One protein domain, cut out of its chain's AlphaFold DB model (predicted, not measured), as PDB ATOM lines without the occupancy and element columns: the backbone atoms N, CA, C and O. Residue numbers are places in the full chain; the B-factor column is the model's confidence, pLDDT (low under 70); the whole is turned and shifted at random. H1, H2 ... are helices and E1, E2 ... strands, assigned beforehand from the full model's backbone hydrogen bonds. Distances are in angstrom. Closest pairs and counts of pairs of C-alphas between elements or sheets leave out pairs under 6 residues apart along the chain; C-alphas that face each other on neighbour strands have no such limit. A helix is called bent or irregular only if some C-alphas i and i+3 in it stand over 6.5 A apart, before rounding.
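AT A GLANCE: This is residues 39 to 70, 84 to 101 and 110 to 177 of the 178 residues of an uncharacterized protein of Microbacterium sp. SLBN-158 (UniProt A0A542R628). Two small antiparallel sheets lie partly face to face as a sandwich, their strands running nearly along one another, and H1 and H2 cover the other face of the smaller sheet, E5 E6 E7. That smaller sheet is the middle of the domain, with the larger sheet, E1 E2 E3 E4, on one side of it and the helices on the other; short H3 sits at one end of H2. The printed part has 118 residues with three named helices followed by seven named strands, H1 H2 H3 E1 E2 E3 E4 E5 E6 E7, and its class is mixed, helices and strands. Across the sheets the strands run in the orders E1 E2 E3 E4 and E5 E6 E7. The whole is compact, with a radius of gyration of the C-alphas of 13.6 A, and only just elongated, spanning 46 by 30 by 27 A.

IN THESE COORDINATES: The larger sheet holds E1, residues 111 to 114, E2, residues 120 to 125, E3, residues 128 to 133, and E4, residues 139 to 142. E2 is 16.4 A from first to last C-alpha and E3 is 16.8 A. The other sheet holds E5, residues 154 to 159 and 14.1 A long, E6, residues 165 to 169 and 12.3 A long, and E7, residues 173 to 176, which ends with C-alpha 176 at (68.365, 51.312, 115.806). H1, residues 42 to 48, begins with C-alpha 42 at (64.776, 38.605, 124.686). H2, residues 53 to 66, is the longest helix, 20.1 A from C-alpha 53 at (55.709, 53.542, 126.144). H3, residues 86 to 90, is neither bent nor irregular, but only just: C-alphas 86 and 89 are 6.3 A apart.

HOW THE PARTS SIT: E1 E2 E3 E4 form a meander, each strand the antiparallel neighbour of the one before. In the hairpin E1 and E2, N 113 and O 122 are 2.9 A apart, within hydrogen-bond range. In the hairpin E2 and E3, N 123 and O 130 are 2.8 A apart, and in the hairpin E3 and E4, N 131 and O 140 are 2.8 A apart. This sheet and the second meander, E5 E6 E7, make a sandwich, two sheets face to face, with best planes 33 degrees apart and strands at 16 degrees. The closest C-alphas of E2 and E5 are those of Gly 124 and Val 154, 5.2 A apart, while E4 and E7 are apart. In the hairpin E5 and E6, N 158 and O 166 are 2.9 A apart, and in the hairpin E6 and E7, N 167 and O 174 are 2.8 A apart. Residues 39 to 40 pair antiparallel with residues 173 to 174 of E7. H1 and H2 on one face of the sheet E5 E6 E7 make two layers, helices on one face of a sheet. H2 lies over E5 and E6 at a height over the sheet of 9.8 A and runs along the strands, at 3 degrees to E6 on the local plane; its closest C-alphas to E5 are those of Ala 54 and Ile 158, 6.5 A apart. The closest C-alphas of H1 and E7 are those of Tyr 42 and Val 173, 6.7 A apart. H1 and H2 form a helical hairpin: they touch, with residues 58 to 62 of H2 alone, the closest C-alphas being those of Leu 46 and Lys 59, 5.6 A apart. They run opposite ways at a shallow tilt of 34.8 degrees, only just short of steep. H3 touches H2 at residues 64 to 66 of H2 alone, with the C-alphas of Val 65 and Asn 87 closest at 5.2 A, and is not on either sheet. In H1 and H2 every O i to N i+4 pair is within hydrogen-bond range; in H3 0 of 1 is, and 1 of 2 O i to N i+3 pairs.

THE WHOLE: The two C-alphas farthest apart are those of Thr 69 and Ser 136, 46.0 A. Residues 71 to 83 are not printed, with 11.8 A from C-alpha 70 to C-alpha 84, and residues 102 to 109 are not printed, with 9.9 A from C-alpha 101 to C-alpha 110. Of the links that are printed whole, E4 to E5, 11 residues, is long and the others are tight. The mean pLDDT of the printed part is 85.7; residues 68 to 70 and 84 to 101, of which 86 to 90 belong to H3, are under 70.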
ATOM      1  N   LEU A  39      71.921  45.650 120.351       98.44
ATOM      2  CA  LEU A  39      71.275  44.351 120.204       98.44
ATOM      3  C   LEU A  39      71.003  43.748 121.586       98.44
ATOM      4  O   LEU A  39      71.827  43.885 122.491       98.44
ATOM      5  N   TYR A  40      69.859  43.093 121.728       98.06
ATOM      6  CA  TYR A  40      69.416  42.422 122.943       98.06
ATOM      7  C   TYR A  40      68.908  41.028 122.582       98.06
ATOM      8  O   TYR A  40      68.116  40.882 121.646       98.06
ATOM      9  N   THR A  41      69.266  40.019 123.374       96.88
ATOM     10  CA  THR A  41      68.410  38.825 123.466       96.88
ATOM     11  C   THR A  41      67.063  39.206 124.093       96.88
ATOM     12  O   THR A  41      66.926  40.272 124.702       96.88
ATOM     13  N   TYR A  42      66.049  38.345 124.005       94.88
ATOM     14  CA  TYR A  42      64.776  38.605 124.686       94.88
ATOM     15  C   TYR A  42      64.920  38.774 126.204       94.88
ATOM     16  O   TYR A  42      64.374  39.729 126.757       94.88
ATOM     17  N   ASP A  43      65.721  37.941 126.868       95.69
ATOM     18  CA  ASP A  43      65.972  38.065 128.311       95.69
ATOM     19  C   ASP A  43      66.649  39.398 128.659       95.69
ATOM     20  O   ASP A  43      66.316  40.062 129.650       95.69
ATOM     21  N   GLU A  44      67.586  39.841 127.818       98.06
ATOM     22  CA  GLU A  44      68.225  41.143 127.966       98.06
ATOM     23  C   GLU A  44      67.248  42.290 127.723       98.06
ATOM     24  O   GLU A  44      67.268  43.264 128.468       98.06
ATOM     25  N   ALA A  45      66.375  42.191 126.724       97.12
ATOM     26  CA  ALA A  45      65.375  43.216 126.450       97.12
ATOM     27  C   ALA A  45      64.373  43.340 127.613       97.12
ATOM     28  O   ALA A  45      64.075  44.448 128.066       97.12
ATOM     29  N   LEU A  46      63.906  42.217 128.165       96.00
ATOM     30  CA  LEU A  46      63.004  42.193 129.322       96.00
ATOM     31  C   LEU A  46      63.645  42.816 130.571       96.00
ATOM     32  O   LEU A  46      62.994  43.599 131.274       96.00
ATOM     33  N   SER A  47      64.922  42.509 130.823       97.25
ATOM     34  CA  SER A  47      65.644  42.951 132.024       97.25
ATOM     35  C   SER A  47      66.258  44.353 131.922       97.25
ATOM     36  O   SER A  47      66.248  45.082 132.913       97.25
ATOM     37  N   LYS A  48      66.777  44.754 130.753       97.75
ATOM     38  CA  LYS A  48      67.566  45.989 130.574       97.75
ATOM     39  C   LYS A  48      66.778  47.159 129.991       97.75
ATOM     40  O   LYS A  48      67.158  48.302 130.246       97.75
ATOM     41  N   LEU A  49      65.726  46.921 129.199       96.56
ATOM     42  CA  LEU A  49      64.921  48.034 128.682       96.56
ATOM     43  C   LEU A  49      64.200  48.742 129.833       96.56
ATOM     44  O   LEU A  49      63.864  48.126 130.847       96.56
ATOM     45  N   GLY A  50      63.961  50.040 129.675       94.94
ATOM     46  CA  GLY A  50      63.261  50.848 130.664       94.94
ATOM     47  C   GLY A  50      61.750  50.605 130.679       94.94
ATOM     48  O   GLY A  50      61.255  49.490 130.492       94.94
ATOM     49  N   SER A  51      61.015  51.683 130.941       92.00
ATOM     50  CA  SER A  51      59.554  51.695 131.065       92.00
ATOM     51  C   SER A  51      58.895  52.779 130.210       92.00
ATOM     52  O   SER A  51      57.781  53.204 130.513       92.00
ATOM     53  N   SER A  52      59.583  53.280 129.177       94.44
ATOM     54  CA  SER A  52      58.934  54.158 128.191       94.44
ATOM     55  C   SER A  52      57.801  53.417 127.470       94.44
ATOM     56  O   SER A  52      57.793  52.190 127.434       94.44
ATOM     57  N   GLU A  53      56.848  54.142 126.872       91.00
ATOM     58  CA  GLU A  53      55.709  53.542 126.144       91.00
ATOM     59  C   GLU A  53      56.179  52.533 125.078       91.00
ATOM     60  O   GLU A  53      55.666  51.413 124.997       91.00
ATOM     61  N   ALA A  54      57.215  52.894 124.314       92.56
ATOM     62  CA  ALA A  54      57.813  52.028 123.303       92.56
ATOM     63  C   ALA A  54      58.465  50.781 123.923       92.56
ATOM     64  O   ALA A  54      58.184  49.662 123.502       92.56
ATOM     65  N   GLU A  55      59.290  50.948 124.960       95.69
ATOM     66  CA  GLU A  55      59.973  49.829 125.627       95.69
ATOM     67  C   GLU A  55      58.988  48.890 126.336       95.69
ATOM     68  O   GLU A  55      59.152  47.673 126.284       95.69
ATOM     69  N   ALA A  56      57.934  49.429 126.950       93.19
ATOM     70  CA  ALA A  56      56.860  48.639 127.541       93.19
ATOM     71  C   ALA A  56      56.127  47.808 126.476       93.19
ATOM     72  O   ALA A  56      55.816  46.643 126.719       93.19
ATOM     73  N   SER A  57      55.914  48.373 125.283       91.12
ATOM     74  CA  SER A  57      55.306  47.664 124.150       91.12
ATOM     75  C   SER A  57      56.208  46.544 123.624       91.12
ATOM     76  O   SER A  57      55.715  45.447 123.366       91.12
ATOM     77  N   VAL A  58      57.527  46.775 123.548       93.88
ATOM     78  CA  VAL A  58      58.516  45.729 123.219       93.88
ATOM     79  C   VAL A  58      58.437  44.586 124.230       93.88
ATOM     80  O   VAL A  58      58.256  43.436 123.840       93.88
ATOM     81  N   LYS A  59      58.507  44.885 125.534       93.62
ATOM     82  CA  LYS A  59      58.435  43.857 126.587       93.62
ATOM     83  C   LYS A  59      57.120  43.083 126.558       93.62
ATOM     84  O   LYS A  59      57.124  41.869 126.734       93.62
ATOM     85  N   MET A  60      56.005  43.773 126.324       89.00
ATOM     86  CA  MET A  60      54.691  43.146 126.192       89.00
ATOM     87  C   MET A  60      54.639  42.193 124.992       89.00
ATOM     88  O   MET A  60      54.108  41.093 125.128       89.00
ATOM     89  N   TYR A  61      55.209  42.579 123.845       86.88
ATOM     90  CA  TYR A  61      55.295  41.705 122.675       86.88
ATOM     91  C   TYR A  61      56.180  40.480 122.940       86.88
ATOM     92  O   TYR A  61      55.764  39.367 122.640       86.88
ATOM     93  N   ILE A  62      57.350  40.658 123.567       89.19
ATOM     94  CA  ILE A  62      58.241  39.545 123.943       89.19
ATOM     95  C   ILE A  62      57.520  38.558 124.866       89.19
ATOM     96  O   ILE A  62      57.488  37.358 124.600       89.19
ATOM     97  N   GLY A  63      56.893  39.066 125.933       85.88
ATOM     98  CA  GLY A  63      56.132  38.230 126.859       85.88
ATOM     99  C   GLY A  63      55.009  37.474 126.153       85.88
ATOM    100  O   GLY A  63      54.784  36.305 126.444       85.88
ATOM    101  N   PHE A  64      54.357  38.112 125.178       78.00
ATOM    102  CA  PHE A  64      53.369  37.456 124.336       78.00
ATOM    103  C   PHE A  64      53.975  36.352 123.473       78.00
ATOM    104  O   PHE A  64      53.425  35.263 123.488       78.00
ATOM    105  N   VAL A  65      55.080  36.565 122.749       75.38
ATOM    106  CA  VAL A  65      55.656  35.512 121.882       75.38
ATOM    107  C   VAL A  65      56.214  34.325 122.668       75.38
ATOM    108  O   VAL A  65      56.204  33.210 122.156       75.38
ATOM    109  N   GLN A  66      56.620  34.537 123.922       77.50
ATOM    110  CA  GLN A  66      57.146  33.495 124.811       77.50
ATOM    111  C   GLN A  66      56.075  32.796 125.677       77.50
ATOM    112  O   GLN A  66      56.387  31.824 126.369       77.50
ATOM    113  N   ASP A  67      54.821  33.264 125.680       73.50
ATOM    114  CA  ASP A  67      53.757  32.699 126.521       73.50
ATOM    115  C   ASP A  67      53.333  31.290 126.065       73.50
ATOM    116  O   ASP A  67      52.490  31.114 125.191       73.50
ATOM    117  N   SER A  68      53.864  30.256 126.715       68.75
ATOM    118  CA  SER A  68      53.507  28.853 126.438       68.75
ATOM    119  C   SER A  68      52.025  28.497 126.671       68.75
ATOM    120  O   SER A  68      51.572  27.435 126.241       68.75
ATOM    121  N   THR A  69      51.273  29.341 127.386       62.66
ATOM    122  CA  THR A  69      49.855  29.117 127.706       62.66
ATOM    123  C   THR A  69      48.914  29.740 126.683       62.66
ATOM    124  O   THR A  69      47.716  29.436 126.687       62.66
ATOM    125  N   TYR A  70      49.444  30.567 125.782       54.50
ATOM    126  CA  TYR A  70      48.676  31.128 124.689       54.50
ATOM    127  C   TYR A  70      48.315  30.021 123.693       54.50
ATOM    128  O   TYR A  70      49.171  29.376 123.092       54.50
ATOM    129  N   HIS A  84      58.805  28.191 118.469       58.19
ATOM    130  CA  HIS A  84      59.137  29.181 119.488       58.19
ATOM    131  C   HIS A  84      58.421  30.531 119.288       58.19
ATOM    132  O   HIS A  84      58.555  31.412 120.131       58.19
ATOM    133  N   LEU A  85      57.622  30.669 118.222       50.97
ATOM    134  CA  LEU A  85      56.797  31.838 117.897       50.97
ATOM    135  C   LEU A  85      55.318  31.460 117.702       50.97
ATOM    136  O   LEU A  85      54.586  32.114 116.955       50.97
ATOM    137  N   SER A  86      54.836  30.410 118.379       53.88
ATOM    138  CA  SER A  86      53.461  29.891 118.243       53.88
ATOM    139  C   SER A  86      52.371  30.952 118.419       53.88
ATOM    140  O   SER A  86      51.278  30.828 117.864       53.88
ATOM    141  N   ASN A  87      52.679  32.018 119.154       49.03
ATOM    142  CA  ASN A  87      51.727  33.057 119.525       49.03
ATOM    143  C   ASN A  87      51.586  34.128 118.435       49.03
ATOM    144  O   ASN A  87      50.552  34.784 118.338       49.03
ATOM    145  N   ALA A  88      52.559  34.235 117.525       49.78
ATOM    146  CA  ALA A  88      52.508  35.157 116.394       49.78
ATOM    147  C   ALA A  88      51.401  34.822 115.364       49.78
ATOM    148  O   ALA A  88      51.074  35.667 114.535       49.78
ATOM    149  N   LYS A  89      50.757  33.642 115.443       50.28
ATOM    150  CA  LYS A  89      49.621  33.255 114.573       50.28
ATOM    151  C   LYS A  89      48.374  34.137 114.735       50.28
ATOM    152  O   LYS A  89      47.514  34.138 113.856       50.28
ATOM    153  N   THR A  90      48.261  34.889 115.832       48.69
ATOM    154  CA  THR A  90      46.992  35.521 116.226       48.69
ATOM    155  C   THR A  90      47.222  36.848 116.934       48.69
ATOM    156  O   THR A  90      46.859  37.057 118.092       48.69
ATOM    157  N   PHE A  91      47.858  37.782 116.243       55.81
ATOM    158  CA  PHE A  91      48.099  39.099 116.805       55.81
ATOM    159  C   PHE A  91      46.824  39.960 116.845       55.81
ATOM    160  O   PHE A  91      46.631  40.833 116.006       55.81
ATOM    161  N   VAL A  92      45.930  39.725 117.811       49.25
ATOM    162  CA  VAL A  92      44.849  40.670 118.148       49.25
ATOM    163  C   VAL A  92      44.642  40.701 119.665       49.25
ATOM    164  O   VAL A  92      43.695  40.133 120.206       49.25
ATOM    165  N   ASN A  93      45.538  41.381 120.381       48.12
ATOM    166  CA  ASN A  93      45.252  41.832 121.742       48.12
ATOM    167  C   ASN A  93      44.664  43.245 121.660       48.12
ATOM    168  O   ASN A  93      45.356  44.172 121.261       48.12
ATOM    169  N   TYR A  94      43.407  43.430 122.071       43.31
ATOM    170  CA  TYR A  94      42.740  44.740 122.037       43.31
ATOM    171  C   TYR A  94      43.420  45.814 122.909       43.31
ATOM    172  O   TYR A  94      43.142  46.999 122.743       43.31
ATOM    173  N   LYS A  95      44.280  45.414 123.859       46.38
ATOM    174  CA  LYS A  95      45.097  46.324 124.680       46.38
ATOM    175  C   LYS A  95      46.453  46.642 124.054       46.38
ATOM    176  O   LYS A  95      47.143  47.534 124.540       46.38
ATOM    177  N   PHE A  96      46.855  45.899 123.028       56.50
ATOM    178  CA  PHE A  96      48.055  46.187 122.263       56.50
ATOM    179  C   PHE A  96      47.693  47.184 121.163       56.50
ATOM    180  O   PHE A  96      47.348  46.812 120.045       56.50
ATOM    181  N   ASP A  97      47.722  48.465 121.514       52.91
ATOM    182  CA  ASP A  97      47.519  49.559 120.571       52.91
ATOM    183  C   ASP A  97      48.885  50.077 120.106       52.91
ATOM    184  O   ASP A  97      49.491  50.946 120.736       52.91
ATOM    185  N   VAL A  98      49.416  49.501 119.023       57.19
ATOM    186  CA  VAL A  98      50.572  50.086 118.335       57.19
ATOM    187  C   VAL A  98      50.061  51.046 117.274       57.19
ATOM    188  O   VAL A  98      49.383  50.660 116.321       57.19
ATOM    189  N   LYS A  99      50.416  52.324 117.463       53.38
ATOM    190  CA  LYS A  99      50.124  53.420 116.532       53.38
ATOM    191  C   LYS A  99      50.560  53.025 115.109       53.38
ATOM    192  O   LYS A  99      51.584  52.367 114.937       53.38
ATOM    193  N   PRO A 100      49.772  53.401 114.094       42.34
ATOM    194  CA  PRO A 100      49.428  52.518 112.986       42.34
ATOM    195  C   PRO A 100      50.624  52.094 112.134       42.34
ATOM    196  O   PRO A 100      51.400  52.935 111.673       42.34
ATOM    197  N   SER A 101      50.671  50.792 111.833       52.47
ATOM    198  CA  SER A 101      51.362  50.270 110.651       52.47
ATOM    199  C   SER A 101      50.721  50.891 109.412       52.47
ATOM    200  O   SER A 101      49.497  50.859 109.259       52.47
ATOM    201  N   ASN A 110      56.316  42.410 106.560       83.19
ATOM    202  CA  ASN A 110      55.784  41.907 107.826       83.19
ATOM    203  C   ASN A 110      55.233  43.050 108.675       83.19
ATOM    204  O   ASN A 110      54.186  42.942 109.312       83.19
ATOM    205  N   THR A 111      55.937  44.184 108.674       86.69
ATOM    206  CA  THR A 111      55.635  45.310 109.556       86.69
ATOM    207  C   THR A 111      56.143  46.626 108.976       86.69
ATOM    208  O   THR A 111      57.088  46.667 108.187       86.69
ATOM    209  N   SER A 112      55.511  47.732 109.362       89.88
ATOM    210  CA  SER A 112      55.977  49.066 109.000       89.88
ATOM    211  C   SER A 112      55.652  50.067 110.098       89.88
ATOM    212  O   SER A 112      54.642  49.928 110.785       89.88
ATOM    213  N   VAL A 113      56.482  51.095 110.256       90.88
ATOM    214  CA  VAL A 113      56.222  52.179 111.211       90.88
ATOM    215  C   VAL A 113      56.837  53.488 110.723       90.88
ATOM    216  O   VAL A 113      57.897  53.505 110.097       90.88
ATOM    217  N   LEU A 114      56.172  54.608 110.998       91.75
ATOM    218  CA  LEU A 114      56.782  55.927 110.843       91.75
ATOM    219  C   LEU A 114      57.554  56.298 112.109       91.75
ATOM    220  O   LEU A 114      57.094  56.050 113.226       91.75
ATOM    221  N   ASP A 115      58.693  56.965 111.939       90.00
ATOM    222  CA  ASP A 115      59.340  57.633 113.067       90.00
ATOM    223  C   ASP A 115      58.434  58.733 113.657       90.00
ATOM    224  O   ASP A 115      57.449  59.156 113.043       90.00
ATOM    225  N   HIS A 116      58.761  59.226 114.855       88.44
ATOM    226  CA  HIS A 116      57.921  60.202 115.565       88.44
ATOM    227  C   HIS A 116      57.600  61.441 114.713       88.44
ATOM    228  O   HIS A 116      56.485  61.960 114.725       88.44
ATOM    229  N   ASN A 117      58.575  61.891 113.920       90.06
ATOM    230  CA  ASN A 117      58.445  63.074 113.075       90.06
ATOM    231  C   ASN A 117      57.821  62.791 111.703       90.06
ATOM    232  O   ASN A 117      57.691  63.723 110.904       90.06
ATOM    233  N   ARG A 118      57.472  61.533 111.405       90.31
ATOM    234  CA  ARG A 118      56.925  61.083 110.117       90.31
ATOM    235  C   ARG A 118      57.809  61.468 108.924       90.31
ATOM    236  O   ARG A 118      57.311  61.759 107.839       90.31
ATOM    237  N   LYS A 119      59.124  61.512 109.134       92.38
ATOM    238  CA  LYS A 119      60.140  61.805 108.110       92.38
ATOM    239  C   LYS A 119      60.717  60.535 107.508       92.38
ATOM    240  O   LYS A 119      61.139  60.560 106.350       92.38
ATOM    241  N   ASN A 120      60.748  59.462 108.289       93.06
ATOM    242  CA  ASN A 120      61.285  58.179 107.874       93.06
ATOM    243  C   ASN A 120      60.204  57.105 108.005       93.06
ATOM    244  O   ASN A 120      59.544  57.007 109.041       93.06
ATOM    245  N   LEU A 121      60.043  56.318 106.947       92.88
ATOM    246  CA  LEU A 121      59.270  55.085 106.950       92.88
ATOM    247  C   LEU A 121      60.224  53.921 107.167       92.88
ATOM    248  O   LEU A 121      61.196  53.781 106.431       92.88
ATOM    249  N   TRP A 122      59.931  53.095 108.154       94.25
ATOM    250  CA  TRP A 122      60.650  51.864 108.429       94.25
ATOM    251  C   TRP A 122      59.791  50.685 107.997       94.25
ATOM    252  O   TRP A 122      58.586  50.673 108.255       94.25
ATOM    253  N   ILE A 123      60.409  49.724 107.324       93.25
ATOM    254  CA  ILE A 123      59.782  48.523 106.776       93.25
ATOM    255  C   ILE A 123      60.595  47.331 107.267       93.25
ATOM    256  O   ILE A 123      61.813  47.343 107.121       93.25
ATOM    257  N   GLY A 124      59.932  46.346 107.862       92.62
ATOM    258  CA  GLY A 124      60.528  45.078 108.273       92.62
ATOM    259  C   GLY A 124      60.007  43.941 107.401       92.62
ATOM    260  O   GLY A 124      58.803  43.886 107.115       92.62
ATOM    261  N   THR A 125      60.911  43.069 106.977       91.12
ATOM    262  CA  THR A 125      60.653  41.899 106.126       91.12
ATOM    263  C   THR A 125      61.354  40.669 106.715       91.12
ATOM    264  O   THR A 125      61.984  40.772 107.765       91.12
ATOM    265  N   ASP A 126      61.281  39.532 106.023       90.25
ATOM    266  CA  ASP A 126      62.086  38.329 106.315       90.25
ATOM    267  C   ASP A 126      63.575  38.498 105.908       90.25
ATOM    268  O   ASP A 126      64.382  37.580 105.979       90.25
ATOM    269  N   GLU A 127      63.949  39.677 105.400       94.50
ATOM    270  CA  GLU A 127      65.290  39.993 104.883       94.50
ATOM    271  C   GLU A 127      65.873  41.253 105.556       94.50
ATOM    272  O   GLU A 127      66.768  41.914 105.026       94.50
ATOM    273  N   GLY A 128      65.350  41.614 106.730       96.25
ATOM    274  CA  GLY A 128      65.830  42.713 107.556       96.25
ATOM    275  C   GLY A 128      64.951  43.964 107.521       96.25
ATOM    276  O   GLY A 128      63.734  43.925 107.314       96.25
ATOM    277  N   VAL A 129      65.568  45.117 107.804       96.94
ATOM    278  CA  VAL A 129      64.869  46.404 107.933       96.94
ATOM    279  C   VAL A 129      65.334  47.384 106.868       96.94
ATOM    280  O   VAL A 129      66.520  47.664 106.732       96.94
ATOM    281  N   THR A 130      64.383  48.007 106.176       95.88
ATOM    282  CA  THR A 130      64.637  49.134 105.273       95.88
ATOM    283  C   THR A 130      64.051  50.422 105.843       95.88
ATOM    284  O   THR A 130      62.853  50.524 106.111       95.88
ATOM    285  N   LYS A 131      64.887  51.452 105.977       95.12
ATOM    286  CA  LYS A 131      64.481  52.825 106.300       95.12
ATOM    287  C   LYS A 131      64.453  53.667 105.036       95.12
ATOM    288  O   LYS A 131      65.473  53.820 104.374       95.12
ATOM    289  N   ILE A 132      63.325  54.303 104.760       93.94
ATOM    290  CA  ILE A 132      63.127  55.199 103.624       93.94
ATOM    291  C   ILE A 132      62.916  56.618 104.142       93.94
ATOM    292  O   ILE A 132      61.954  56.901 104.860       93.94
ATOM    293  N   ASN A 133      63.791  57.539 103.747       93.75
ATOM    294  CA  ASN A 133      63.567  58.958 103.987       93.75
ATOM    295  C   ASN A 133      62.536  59.500 102.987       93.75
ATOM    296  O   ASN A 133      62.815  59.603 101.795       93.75
ATOM    297  N   LEU A 134      61.369  59.921 103.470       91.12
ATOM    298  CA  LEU A 134      60.222  60.265 102.618       91.12
ATOM    299  C   LEU A 134      60.408  61.541 101.782       91.12
ATOM    300  O   LEU A 134      59.647  61.786 100.852       91.12
ATOM    301  N   LYS A 135      61.396  62.381 102.118       93.38
ATOM    302  CA  LYS A 135      61.692  63.608 101.364       93.38
ATOM    303  C   LYS A 135      62.676  63.358 100.224       93.38
ATOM    304  O   LYS A 135      62.528  63.940  99.155       93.38
ATOM    305  N   SER A 136      63.715  62.570 100.486       94.50
ATOM    306  CA  SER A 136      64.803  62.315  99.531       94.50
ATOM    307  C   SER A 136      64.629  61.023  98.738       94.50
ATOM    308  O   SER A 136      65.300  60.854  97.727       94.50
ATOM    309  N   ASN A 137      63.733  60.134  99.177       89.25
ATOM    310  CA  ASN A 137      63.574  58.765  98.682       89.25
ATOM    311  C   ASN A 137      64.835  57.898  98.828       89.25
ATOM    312  O   ASN A 137      64.949  56.862  98.178       89.25
ATOM    313  N   THR A 138      65.775  58.293  99.689       93.44
ATOM    314  CA  THR A 138      66.943  57.472 100.013       93.44
ATOM    315  C   THR A 138      66.530  56.321 100.925       93.44
ATOM    316  O   THR A 138      65.901  56.553 101.962       93.44
ATOM    317  N   ALA A 139      66.919  55.102 100.548       93.38
ATOM    318  CA  ALA A 139      66.766  53.896 101.351       93.38
ATOM    319  C   ALA A 139      68.074  53.556 102.088       93.38
ATOM    320  O   ALA A 139      69.171  53.817 101.594       93.38
ATOM    321  N   THR A 140      67.956  53.000 103.288       95.25
ATOM    322  CA  THR A 140      69.067  52.449 104.072       95.25
ATOM    323  C   THR A 140      68.632  51.103 104.624       95.25
ATOM    324  O   THR A 140      67.581  51.030 105.261       95.25
ATOM    325  N   GLU A 141      69.433  50.075 104.385       96.25
ATOM    326  CA  GLU A 141      69.177  48.704 104.823       96.25
ATOM    327  C   GLU A 141      69.928  48.405 106.124       96.25
ATOM    328  O   GLU A 141      70.998  48.961 106.387       96.25
ATOM    329  N   TYR A 142      69.328  47.559 106.952       97.50
ATOM    330  CA  TYR A 142      69.870  47.086 108.217       97.50
ATOM    331  C   TYR A 142      69.664  45.578 108.264       97.50
ATOM    332  O   TYR A 142      68.525  45.115 108.196       97.50
ATOM    333  N   THR A 143      70.765  44.842 108.390       98.00
ATOM    334  CA  THR A 143      70.780  43.376 108.376       98.00
ATOM    335  C   THR A 143      71.606  42.825 109.539       98.00
ATOM    336  O   THR A 143      72.368  43.544 110.210       98.00
ATOM    337  N   SER A 144      71.474  41.527 109.775       97.75
ATOM    338  CA  SER A 144      72.300  40.746 110.691       97.75
ATOM    339  C   SER A 144      73.768  40.703 110.237       97.75
ATOM    340  O   SER A 144      74.680  40.808 111.066       97.75
ATOM    341  N   ALA A 145      74.019  40.668 108.920       97.12
ATOM    342  CA  ALA A 145      75.360  40.686 108.331       97.12
ATOM    343  C   ALA A 145      76.146  41.956 108.708       97.12
ATOM    344  O   ALA A 145      77.344  41.890 109.004       97.12
ATOM    345  N   ASP A 146      75.451  43.094 108.799       94.50
ATOM    346  CA  ASP A 146      76.012  44.386 109.216       94.50
ATOM    347  C   ASP A 146      75.990  44.602 110.740       94.50
ATOM    348  O   ASP A 146      76.309  45.692 111.235       94.50
ATOM    349  N   LYS A 147      75.607  43.571 111.506       96.00
ATOM    350  CA  LYS A 147      75.443  43.608 112.970       96.00
ATOM    351  C   LYS A 147      74.483  44.712 113.425       96.00
ATOM    352  O   LYS A 147      74.673  45.312 114.486       96.00
ATOM    353  N   GLN A 148      73.481  45.011 112.600       97.62
ATOM    354  CA  GLN A 148      72.418  45.968 112.911       97.62
ATOM    355  C   GLN A 148      71.152  45.278 113.412       97.62
ATOM    356  O   GLN A 148      70.341  45.915 114.074       97.62
ATOM    357  N   LEU A 149      70.999  43.987 113.130       98.00
ATOM    358  CA  LEU A 149      69.928  43.146 113.646       98.00
ATOM    359  C   LEU A 149      70.508  41.911 114.342       98.00
ATOM    360  O   LEU A 149      71.692  41.604 114.190       98.00
ATOM    361  N   VAL A 150      69.676  41.232 115.133       96.69
ATOM    362  CA  VAL A 150      70.039  39.942 115.744       96.69
ATOM    363  C   VAL A 150      69.944  38.825 114.697       96.69
ATOM    364  O   VAL A 150      70.874  38.036 114.567       96.69
ATOM    365  N   ASP A 151      68.875  38.841 113.904       95.94
ATOM    366  CA  ASP A 151      68.641  38.054 112.689       95.94
ATOM    367  C   ASP A 151      67.825  38.901 111.690       95.94
ATOM    368  O   ASP A 151      67.455  40.035 112.007       95.94
ATOM    369  N   ASP A 152      67.596  38.394 110.481       95.44
ATOM    370  CA  ASP A 152      66.935  39.153 109.413       95.44
ATOM    371  C   ASP A 152      65.405  38.981 109.388       95.44
ATOM    372  O   ASP A 152      64.723  39.756 108.719       95.44
ATOM    373  N   ASP A 153      64.844  38.054 110.169       90.38
ATOM    374  CA  ASP A 153      63.411  37.763 110.185       90.38
ATOM    375  C   ASP A 153      62.668  38.745 111.105       90.38
ATOM    376  O   ASP A 153      62.476  38.526 112.305       90.38
ATOM    377  N   VAL A 154      62.246  39.890 110.555       90.56
ATOM    378  CA  VAL A 154      61.632  40.975 111.335       90.56
ATOM    379  C   VAL A 154      60.152  40.704 111.596       90.56
ATOM    380  O   VAL A 154      59.321  40.748 110.687       90.56
ATOM    381  N   LEU A 155      59.795  40.543 112.869       86.94
ATOM    382  CA  LEU A 155      58.424  40.290 113.315       86.94
ATOM    383  C   LEU A 155      57.629  41.578 113.551       86.94
ATOM    384  O   LEU A 155      56.452  41.674 113.196       86.94
ATOM    385  N   LEU A 156      58.250  42.575 114.189       90.12
ATOM    386  CA  LEU A 156      57.575  43.818 114.558       90.12
ATOM    387  C   LEU A 156      58.544  44.998 114.652       90.12
ATOM    388  O   LEU A 156      59.604  44.910 115.268       90.12
ATOM    389  N   LEU A 157      58.126  46.141 114.106       93.62
ATOM    390  CA  LEU A 157      58.784  47.424 114.309       93.62
ATOM    391  C   LEU A 157      57.966  48.299 115.259       93.62
ATOM    392  O   LEU A 157      56.759  48.469 115.089       93.62
ATOM    393  N   ILE A 158      58.642  48.906 116.234       93.62
ATOM    394  CA  ILE A 158      58.049  49.864 117.172       93.62
ATOM    395  C   ILE A 158      58.883  51.143 117.137       93.62
ATOM    396  O   ILE A 158      60.091  51.110 117.351       93.62
ATOM    397  N   SER A 159      58.248  52.287 116.881       93.88
ATOM    398  CA  SER A 159      58.912  53.595 116.975       93.88
ATOM    399  C   SER A 159      59.489  53.799 118.376       93.88
ATOM    400  O   SER A 159      58.789  53.582 119.365       93.88
ATOM    401  N   ASP A 160      60.739  54.253 118.484       94.06
ATOM    402  CA  ASP A 160      61.386  54.456 119.789       94.06
ATOM    403  C   ASP A 160      60.939  55.745 120.509       94.06
ATOM    404  O   ASP A 160      61.477  56.099 121.559       94.06
ATOM    405  N   GLY A 161      59.957  56.453 119.940       90.50
ATOM    406  CA  GLY A 161      59.500  57.771 120.383       90.50
ATOM    407  C   GLY A 161      60.328  58.931 119.820       90.50
ATOM    408  O   GLY A 161      59.957  60.087 120.014       90.50
ATOM    409  N   GLY A 162      61.413  58.645 119.095       91.56
ATOM    410  CA  GLY A 162      62.274  59.613 118.429       91.56
ATOM    411  C   GLY A 162      62.369  59.369 116.923       91.56
ATOM    412  O   GLY A 162      61.366  59.233 116.220       91.56
ATOM    413  N   LYS A 163      63.599  59.387 116.400       91.94
ATOM    414  CA  LYS A 163      63.892  59.115 114.981       91.94
ATOM    415  C   LYS A 163      64.213  57.638 114.713       91.94
ATOM    416  O   LYS A 163      64.394  57.276 113.551       91.94
ATOM    417  N   GLY A 164      64.350  56.831 115.765       94.69
ATOM    418  CA  GLY A 164      64.765  55.436 115.699       94.69
ATOM    419  C   GLY A 164      63.600  54.463 115.838       94.69
ATOM    420  O   GLY A 164      62.431  54.850 115.932       94.69
ATOM    421  N   VAL A 165      63.945  53.179 115.864       96.00
ATOM    422  CA  VAL A 165      62.995  52.075 116.039       96.00
ATOM    423  C   VAL A 165      63.596  50.963 116.890       96.00
ATOM    424  O   VAL A 165      64.812  50.766 116.938       96.00
ATOM    425  N   PHE A 166      62.716  50.210 117.532       97.75
ATOM    426  CA  PHE A 166      62.978  48.845 117.945       97.75
ATOM    427  C   PHE A 166      62.551  47.907 116.816       97.75
ATOM    428  O   PHE A 166      61.404  47.968 116.375       97.75
ATOM    429  N   ALA A 167      63.466  47.053 116.370       96.75
ATOM    430  CA  ALA A 167      63.186  45.922 115.501       96.75
ATOM    431  C   ALA A 167      63.201  44.653 116.343       96.75
ATOM    432  O   ALA A 167      64.239  44.282 116.886       96.75
ATOM    433  N   ILE A 168      62.034  44.038 116.495       95.06
ATOM    434  CA  ILE A 168      61.875  42.730 117.122       95.06
ATOM    435  C   ILE A 168      61.963  41.705 115.995       95.06
ATOM    436  O   ILE A 168      61.128  41.722 115.088       95.06
ATOM    437  N   THR A 169      63.001  40.882 116.034       93.88
ATOM    438  CA  THR A 169      63.295  39.823 115.062       93.88
ATOM    439  C   THR A 169      62.901  38.467 115.646       93.88
ATOM    440  O   THR A 169      62.424  38.427 116.780       93.88
ATOM    441  N   GLU A 170      63.060  37.355 114.931       88.12
ATOM    442  CA  GLU A 170      62.698  36.032 115.461       88.12
ATOM    443  C   GLU A 170      63.458  35.701 116.759       88.12
ATOM    444  O   GLU A 170      62.866  35.225 117.737       88.12
ATOM    445  N   SER A 171      64.747  36.037 116.810       89.88
ATOM    446  CA  SER A 171      65.663  35.645 117.887       89.88
ATOM    447  C   SER A 171      66.056  36.764 118.863       89.88
ATOM    448  O   SER A 171      66.736  36.496 119.862       89.88
ATOM    449  N   GLY A 172      65.627  38.013 118.647       95.06
ATOM    450  CA  GLY A 172      65.968  39.102 119.562       95.06
ATOM    451  C   GLY A 172      65.406  40.477 119.214       95.06
ATOM    452  O   GLY A 172      64.408  40.626 118.516       95.06
ATOM    453  N   VAL A 173      66.028  41.515 119.779       98.12
ATOM    454  CA  VAL A 173      65.634  42.914 119.575       98.12
ATOM    455  C   VAL A 173      66.843  43.768 119.226       98.12
ATOM    456  O   VAL A 173      67.838  43.776 119.946       98.12
ATOM    457  N   ALA A 174      66.724  44.579 118.182       98.44
ATOM    458  CA  ALA A 174      67.652  45.655 117.872       98.44
ATOM    459  C   ALA A 174      67.018  47.019 118.159       98.44
ATOM    460  O   ALA A 174      65.892  47.292 117.752       98.44
ATOM    461  N   ARG A 175      67.746  47.915 118.827       97.88
ATOM    462  CA  ARG A 175      67.393  49.336 118.929       97.88
ATOM    463  C   ARG A 175      68.274  50.141 117.985       97.88
ATOM    464  O   ARG A 175      69.444  50.378 118.290       97.88
ATOM    465  N   ILE A 176      67.692  50.566 116.870       97.00
ATOM    466  CA  ILE A 176      68.365  51.312 115.806       97.00
ATOM    467  C   ILE A 176      68.169  52.810 116.052       97.00
ATOM    468  O   ILE A 176      67.036  53.291 116.128       97.00
ATOM    469  N   TYR A 177      69.272  53.556 116.159       93.62
ATOM    470  CA  TYR A 177      69.256  55.007 116.379       93.62
ATOM    471  C   TYR A 177      69.488  55.808 115.085       93.62
ATOM    472  O   TYR A 177      69.982  55.294 114.076       93.62
TER     473      TYR A 177